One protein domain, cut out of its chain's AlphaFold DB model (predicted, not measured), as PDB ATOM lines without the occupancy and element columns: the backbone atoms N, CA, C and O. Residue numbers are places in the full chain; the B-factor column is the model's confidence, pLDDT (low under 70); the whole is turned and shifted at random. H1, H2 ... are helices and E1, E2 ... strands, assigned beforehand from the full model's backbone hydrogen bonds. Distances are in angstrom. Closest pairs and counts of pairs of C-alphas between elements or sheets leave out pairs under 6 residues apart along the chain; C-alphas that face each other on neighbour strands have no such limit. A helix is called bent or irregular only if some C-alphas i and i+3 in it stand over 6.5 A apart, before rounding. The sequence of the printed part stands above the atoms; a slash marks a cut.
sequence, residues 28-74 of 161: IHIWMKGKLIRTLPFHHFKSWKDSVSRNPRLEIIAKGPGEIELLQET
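What this domain is: This is residues 28 to 74 of the 161 residues of an uncharacterized protein of Chitinophagaceae bacterium (UniProt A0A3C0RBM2). Picture two strand hairpins, E1 with E2 and E3 with E4, set side by side as one strongly twisted sheet, with a single helix, H1, over one face and the other face bare: two layers. The printed part has 47 residues with four named strands and one named helix, in the order E1, E2, H1, E3, E4, a mixed class of helices and strands. The sheet runs E2, E1, E4, E3 and is mixed. The whole is compact, with a radius of gyration of the C-alphas of 10.0 A and spans of 28 by 22 by 15 A.

Where its parts are: Find C-alpha 28 at (-1.304, -28.439, 2.505), where E1, residues 28 to 32, begins. E2, residues 35 to 41, covers 18.3 A. At C-alpha 42, (-0.894, -32.584, -1.744), H1 begins and runs 15.1 A to residue 52; it is only just irregular, C-alphas 43 and 46 being 6.8 A apart. E3, residues 58 to 64, covers 18.6 A, and E4, residues 67 to 73, covers 19.9 A to C-alpha 73 at (-0.636, -35.336, 23.460).

How they stand to each other: Look first at inner strands E1 and E4, parallel at 31 degrees, with N 31 and O 68 2.8 A apart. In hairpin E1 and E2, antiparallel at 157 degrees, N 30 and O 38 are 2.8 A apart; in hairpin E3 and E4, antiparallel at 154 degrees, N 61 and O 69 are 2.9 A apart. These three pairs are within hydrogen-bond range. Edge strands E2 and E3 are apart. H1 is on the sheet at a height over the sheet of 8.4 A, along the strands, at 0 degrees to E1 on the local plane; their closest C-alphas, Ile 28 and Phe 42, are 6.0 A apart. In H1, 5 of 7 O i to N i+4 pairs are within hydrogen-bond range. E2, H1 and E3 form a split strand-helix-strand unit, two strands of one sheet joined through a helix, with E1 and E4 between them in the sheet, and its crossover is right-handed.

The domain as a whole: The C-alphas farthest apart, those of His 43 and Thr 74, stand 30.1 A from each other. The printed part has no cut, and its four links are tight. Check the B-factor column at residue 56 and residues 73 to 74, where pLDDT is under 70; the mean of the printed part is 84.0.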
ATOM      1  N   ILE A  28      -0.859 -28.174   1.143       94.06
ATOM      2  CA  ILE A  28      -1.304 -28.439   2.505       94.06
ATOM      3  C   ILE A  28      -0.386 -27.678   3.458       94.06
ATOM      4  O   ILE A  28       0.836 -27.851   3.436       94.06
ATOM      5  N   HIS A  29      -0.993 -26.868   4.309       93.94
ATOM      6  CA  HIS A  29      -0.402 -26.127   5.405       93.94
ATOM      7  C   HIS A  29      -0.667 -26.883   6.704       93.94
ATOM      8  O   HIS A  29      -1.805 -27.194   7.054       93.94
ATOM      9  N   ILE A  30       0.409 -27.218   7.404       92.62
ATOM     10  CA  ILE A  30       0.376 -27.968   8.651       92.62
ATOM     11  C   ILE A  30       0.756 -27.014   9.768       92.62
ATOM     12  O   ILE A  30       1.872 -26.484   9.810       92.62
ATOM     13  N   TRP A  31      -0.171 -26.855  10.692       88.75
ATOM     14  CA  TRP A  31      -0.049 -26.034  11.877       88.75
ATOM     15  C   TRP A  31       0.155 -26.922  13.088       88.75
ATOM     16  O   TRP A  31      -0.328 -28.049  13.135       88.75
ATOM     17  N   MET A  32       0.902 -26.426  14.058       85.12
ATOM     18  CA  MET A  32       0.979 -27.032  15.376       85.12
ATOM     19  C   MET A  32       1.074 -25.911  16.393       85.12
ATOM     20  O   MET A  32       1.960 -25.053  16.296       85.12
ATOM     21  N   LYS A  33       0.170 -25.927  17.372       77.69
ATOM     22  CA  LYS A  33       0.094 -24.904  18.423       77.69
ATOM     23  C   LYS A  33      -0.015 -23.496  17.819       77.69
ATOM     24  O   LYS A  33       0.665 -22.569  18.251       77.69
ATOM     25  N   GLY A  34      -0.825 -23.357  16.763       78.50
ATOM     26  CA  GLY A  34      -1.081 -22.078  16.088       78.50
ATOM     27  C   GLY A  34       0.072 -21.563  15.221       78.50
ATOM     28  O   GLY A  34      -0.038 -20.493  14.627       78.50
ATOM     29  N   LYS A  35       1.170 -22.317  15.103       85.50
ATOM     30  CA  LYS A  35       2.316 -21.969  14.261       85.50
ATOM     31  C   LYS A  35       2.352 -22.854  13.022       85.50
ATOM     32  O   LYS A  35       2.264 -24.072  13.138       85.50
ATOM     33  N   LEU A  36       2.555 -22.255  11.850       90.69
ATOM     34  CA  LEU A  36       2.821 -23.003  10.624       90.69
ATOM     35  C   LEU A  36       4.161 -23.731  10.773       90.69
ATOM     36  O   LEU A  36       5.214 -23.096  10.871       90.69
ATOM     37  N   ILE A  37       4.122 -25.060  10.813       94.00
ATOM     38  CA  ILE A  37       5.320 -25.894  10.959       94.00
ATOM     39  C   ILE A  37       5.797 -26.460   9.630       94.00
ATOM     40  O   ILE A  37       6.980 -26.773   9.488       94.00
ATOM     41  N   ARG A  38       4.894 -26.611   8.655       93.06
ATOM     42  CA  ARG A  38       5.238 -27.157   7.345       93.06
ATOM     43  C   ARG A  38       4.205 -26.779   6.294       93.06
ATOM     44  O   ARG A  38       3.015 -26.783   6.570       93.06
ATOM     45  N   THR A  39       4.670 -26.566   5.070       95.75
ATOM     46  CA  THR A  39       3.830 -26.545   3.869       95.75
ATOM     47  C   THR A  39       4.330 -27.634   2.929       95.75
ATOM     48  O   THR A  39       5.544 -27.798   2.778       95.75
ATOM     49  N   LEU A  40       3.432 -28.405   2.322       95.06
ATOM     50  CA  LEU A  40       3.806 -29.443   1.362       95.06
ATOM     51  C   LEU A  40       2.764 -29.621   0.248       95.06
ATOM     52  O   LEU A  40       1.579 -29.406   0.487       95.06
ATOM     53  N   PRO A  41       3.178 -30.035  -0.963       96.12
ATOM     54  CA  PRO A  41       2.252 -30.398  -2.030       96.12
ATOM     55  C   PRO A  41       1.355 -31.579  -1.654       96.12
ATOM     56  O   PRO A  41       1.823 -32.551  -1.059       96.12
ATOM     57  N   PHE A  42       0.095 -31.557  -2.087       92.25
ATOM     58  CA  PHE A  42      -0.894 -32.584  -1.744       92.25
ATOM     59  C   PHE A  42      -0.468 -34.012  -2.100       92.25
ATOM     60  O   PHE A  42      -0.739 -34.950  -1.358       92.25
ATOM     61  N   HIS A  43       0.280 -34.205  -3.187       90.81
ATOM     62  CA  HIS A  43       0.771 -35.534  -3.563       90.81
ATOM     63  C   HIS A  43       1.766 -36.129  -2.545       90.81
ATOM     64  O   HIS A  43       1.891 -37.347  -2.448       90.81
ATOM     65  N   HIS A  44       2.434 -35.297  -1.739       91.94
ATOM     66  CA  HIS A  44       3.277 -35.740  -0.623       91.94
ATOM     67  C   HIS A  44       2.501 -35.920   0.689       91.94
ATOM     68  O   HIS A  44       3.043 -36.474   1.651       91.94
ATOM     69  N   PHE A  45       1.241 -35.475   0.746       88.81
ATOM     70  CA  PHE A  45       0.444 -35.478   1.968       88.81
ATOM     71  C   PHE A  45       0.195 -36.887   2.492       88.81
ATOM     72  O   PHE A  45       0.377 -37.119   3.683       88.81
ATOM     73  N   LYS A  46      -0.140 -37.846   1.620       86.69
ATOM     74  CA  LYS A  46      -0.409 -39.233   2.031       86.69
ATOM     75  C   LYS A  46       0.768 -39.841   2.799       86.69
ATOM     76  O   LYS A  46       0.594 -40.283   3.928       86.69
ATOM     77  N   SER A  47       1.973 -39.782   2.233       87.69
ATOM     78  CA  SER A  47       3.179 -40.330   2.866       87.69
ATOM     79  C   SER A  47       3.531 -39.616   4.174       87.69
ATOM     80  O   SER A  47       3.966 -40.250   5.133       87.69
ATOM     81  N   TRP A  48       3.332 -38.295   4.232       91.50
ATOM     82  CA  TRP A  48       3.522 -37.534   5.466       91.50
ATOM     83  C   TRP A  48       2.508 -37.939   6.543       91.50
ATOM     84  O   TRP A  48       2.912 -38.254   7.662       91.50
ATOM     85  N   LYS A  49       1.218 -37.997   6.188       84.69
ATOM     86  CA  LYS A  49       0.110 -38.398   7.064       84.69
ATOM     87  C   LYS A  49       0.375 -39.779   7.647       84.69
ATOM     88  O   LYS A  49       0.339 -39.938   8.858       84.69
ATOM     89  N   ASP A  50       0.723 -40.746   6.803       80.56
ATOM     90  CA  ASP A  50       1.018 -42.113   7.233       80.56
ATOM     91  C   ASP A  50       2.231 -42.155   8.178       80.56
ATOM     92  O   ASP A  50       2.242 -42.920   9.140       80.56
ATOM     93  N   SER A  51       3.232 -41.287   7.979       86.75
ATOM     94  CA  SER A  51       4.351 -41.179   8.917       86.75
ATOM     95  C   SER A  51       3.941 -40.613  10.274       86.75
ATOM     96  O   SER A  51       4.441 -41.089  11.291       86.75
ATOM     97  N   VAL A  52       3.073 -39.603  10.295       84.44
ATOM     98  CA  VAL A  52       2.595 -38.962  11.526       84.44
ATOM     99  C   VAL A  52       1.644 -39.873  12.290       84.44
ATOM    100  O   VAL A  52       1.797 -40.010  13.497       84.44
ATOM    101  N   SER A  53       0.745 -40.574  11.593       77.75
ATOM    102  CA  SER A  53      -0.191 -41.535  12.189       77.75
ATOM    103  C   SER A  53       0.496 -42.715  12.892       77.75
ATOM    104  O   SER A  53      -0.157 -43.426  13.648       77.75
ATOM    105  N   ARG A  54       1.804 -42.936  12.678       78.44
ATOM    106  CA  ARG A  54       2.594 -43.913  13.452       78.44
ATOM    107  C   ARG A  54       2.919 -43.445  14.870       78.44
ATOM    108  O   ARG A  54       3.318 -44.267  15.689       78.44
ATOM    109  N   ASN A  55       2.798 -42.151  15.156       77.06
ATOM    110  CA  ASN A  55       2.978 -41.623  16.497       77.06
ATOM    111  C   ASN A  55       1.606 -41.532  17.185       77.06
ATOM    112  O   ASN A  55       0.825 -40.655  16.823       77.06
ATOM    113  N   PRO A  56       1.311 -42.386  18.184       69.56
ATOM    114  CA  PRO A  56       0.015 -42.372  18.862       69.56
ATOM    115  C   PRO A  56      -0.243 -41.069  19.628       69.56
ATOM    116  O   PRO A  56      -1.389 -40.762  19.912       69.56
ATOM    117  N   ARG A  57       0.806 -40.285  19.910       73.56
ATOM    118  CA  ARG A  57       0.711 -38.986  20.590       73.56
ATOM    119  C   ARG A  57       0.389 -37.830  19.651       73.56
ATOM    120  O   ARG A  57       0.480 -36.675  20.066       73.56
ATOM    121  N   LEU A  58       0.143 -38.109  18.375       76.94
ATOM    122  CA  LEU A  58      -0.135 -37.098  17.369       76.94
ATOM    123  C   LEU A  58      -1.477 -37.374  16.704       76.94
ATOM    124  O   LEU A  58      -1.698 -38.448  16.147       76.94
ATOM    125  N   GLU A  59      -2.339 -36.365  16.695       79.06
ATOM    126  CA  GLU A  59      -3.607 -36.393  15.973       79.06
ATOM    127  C   GLU A  59      -3.603 -35.339  14.867       79.06
ATOM    128  O   GLU A  59      -3.093 -34.231  15.034       79.06
ATOM    129  N   ILE A  60      -4.157 -35.702  13.713       81.62
ATOM    130  CA  ILE A  60      -4.243 -34.842  12.536       81.62
ATOM    131  C   ILE A  60      -5.696 -34.402  12.401       81.62
ATOM    132  O   ILE A  60      -6.577 -35.251  12.298       81.62
ATOM    133  N   ILE A  61      -5.934 -33.093  12.365       79.19
ATOM    134  CA  ILE A  61      -7.271 -32.512  12.223       79.19
ATOM    135  C   ILE A  61      -7.315 -31.617  10.990       79.19
ATOM    136  O   ILE A  61      -6.479 -30.731  10.832       79.19
ATOM    137  N   ALA A  62      -8.315 -31.804  10.129       81.31
ATOM    138  CA  ALA A  62      -8.607 -30.853   9.058       81.31
ATOM    139  C   ALA A  62      -9.282 -29.592   9.630       81.31
ATOM    140  O   ALA A  62     -10.302 -29.690  10.311       81.31
ATOM    141  N   LYS A  63      -8.725 -28.409   9.341       78.69
ATOM    142  CA  LYS A  63      -9.303 -27.094   9.687       78.69
ATOM    143  C   LYS A  63     -10.042 -26.441   8.520       78.69
ATOM    144  O   LYS A  63     -10.833 -25.528   8.732       78.69
ATOM    145  N   GLY A  64      -9.780 -26.899   7.301       76.19
ATOM    146  CA  GLY A  64     -10.388 -26.406   6.071       76.19
ATOM    147  C   GLY A  64      -9.584 -26.845   4.845       76.19
ATOM    148  O   GLY A  64      -8.611 -27.590   4.990       76.19
ATOM    149  N   PRO A  65      -9.958 -26.384   3.640       82.12
ATOM    150  CA  PRO A  65      -9.213 -26.683   2.421       82.12
ATOM    151  C   PRO A  65      -7.777 -26.166   2.520       82.12
ATOM    152  O   PRO A  65      -7.550 -24.972   2.708       82.12
ATOM    153  N   GLY A  66      -6.811 -27.068   2.403       87.75
ATOM    154  CA  GLY A  66      -5.391 -26.768   2.514       87.75
ATOM    155  C   GLY A  66      -4.873 -26.656   3.940       87.75
ATOM    156  O   GLY A  66      -3.678 -26.459   4.106       87.75
ATOM    157  N   GLU A  67      -5.719 -26.781   4.962       87.75
ATOM    158  CA  GLU A  67      -5.383 -26.393   6.332       87.75
ATOM    159  C   GLU A  67      -5.538 -27.568   7.297       87.75
ATOM    160  O   GLU A  67      -6.631 -28.112   7.484       87.75
ATOM    161  N   ILE A  68      -4.439 -27.953   7.945       89.44
ATOM    162  CA  ILE A  68      -4.384 -29.079   8.880       89.44
ATOM    163  C   ILE A  68      -3.713 -28.652  10.180       89.44
ATOM    164  O   ILE A  68      -2.673 -28.003  10.164       89.44
ATOM    165  N   GLU A  69      -4.264 -29.078  11.311       85.81
ATOM    166  CA  GLU A  69      -3.636 -28.954  12.625       85.81
ATOM    167  C   GLU A  69      -3.101 -30.307  13.087       85.81
ATOM    168  O   GLU A  69      -3.793 -31.324  13.030       85.81
ATOM    169  N   LEU A  70      -1.865 -30.297  13.570       84.75
ATOM    170  CA  LEU A  70      -1.240 -31.395  14.276       84.75
ATOM    171  C   LEU A  70      -1.367 -31.139  15.776       84.75
ATOM    172  O   LEU A  70      -0.756 -30.210  16.312       84.75
ATOM    173  N   LEU A  71      -2.145 -31.973  16.453       78.19
ATOM    174  CA  LEU A  71      -2.292 -31.932  17.901       78.19
ATOM    175  C   LEU A  71      -1.307 -32.898  18.542       78.19
ATOM    176  O   LEU A  71      -1.112 -34.008  18.051       78.19
ATOM    177  N   GLN A  72      -0.677 -32.464  19.630       73.75
ATOM    178  CA  GLN A  72       0.266 -33.269  20.395       73.75
ATOM    179  C   GLN A  72      -0.337 -33.604  21.757       73.75
ATOM    180  O   GLN A  72      -0.733 -32.703  22.501       73.75
ATOM    181  N   GLU A  73      -0.359 -34.889  22.099       64.31
ATOM    182  CA  GLU A  73      -0.636 -35.336  23.460       64.31
ATOM    183  C   GLU A  73       0.503 -34.878  24.379       64.31
ATOM    184  O   GLU A  73       1.687 -35.064  24.075       64.31
ATOM    185  N   THR A  74       0.159 -34.238  25.494       56.22
ATOM    186  CA  THR A  74       1.158 -33.864  26.505       56.22
ATOM    187  C   THR A  74       1.652 -35.106  27.246       56.22
ATOM    188  O   THR A  74       0.961 -36.118  27.298       56.22
TER     189      THR A  74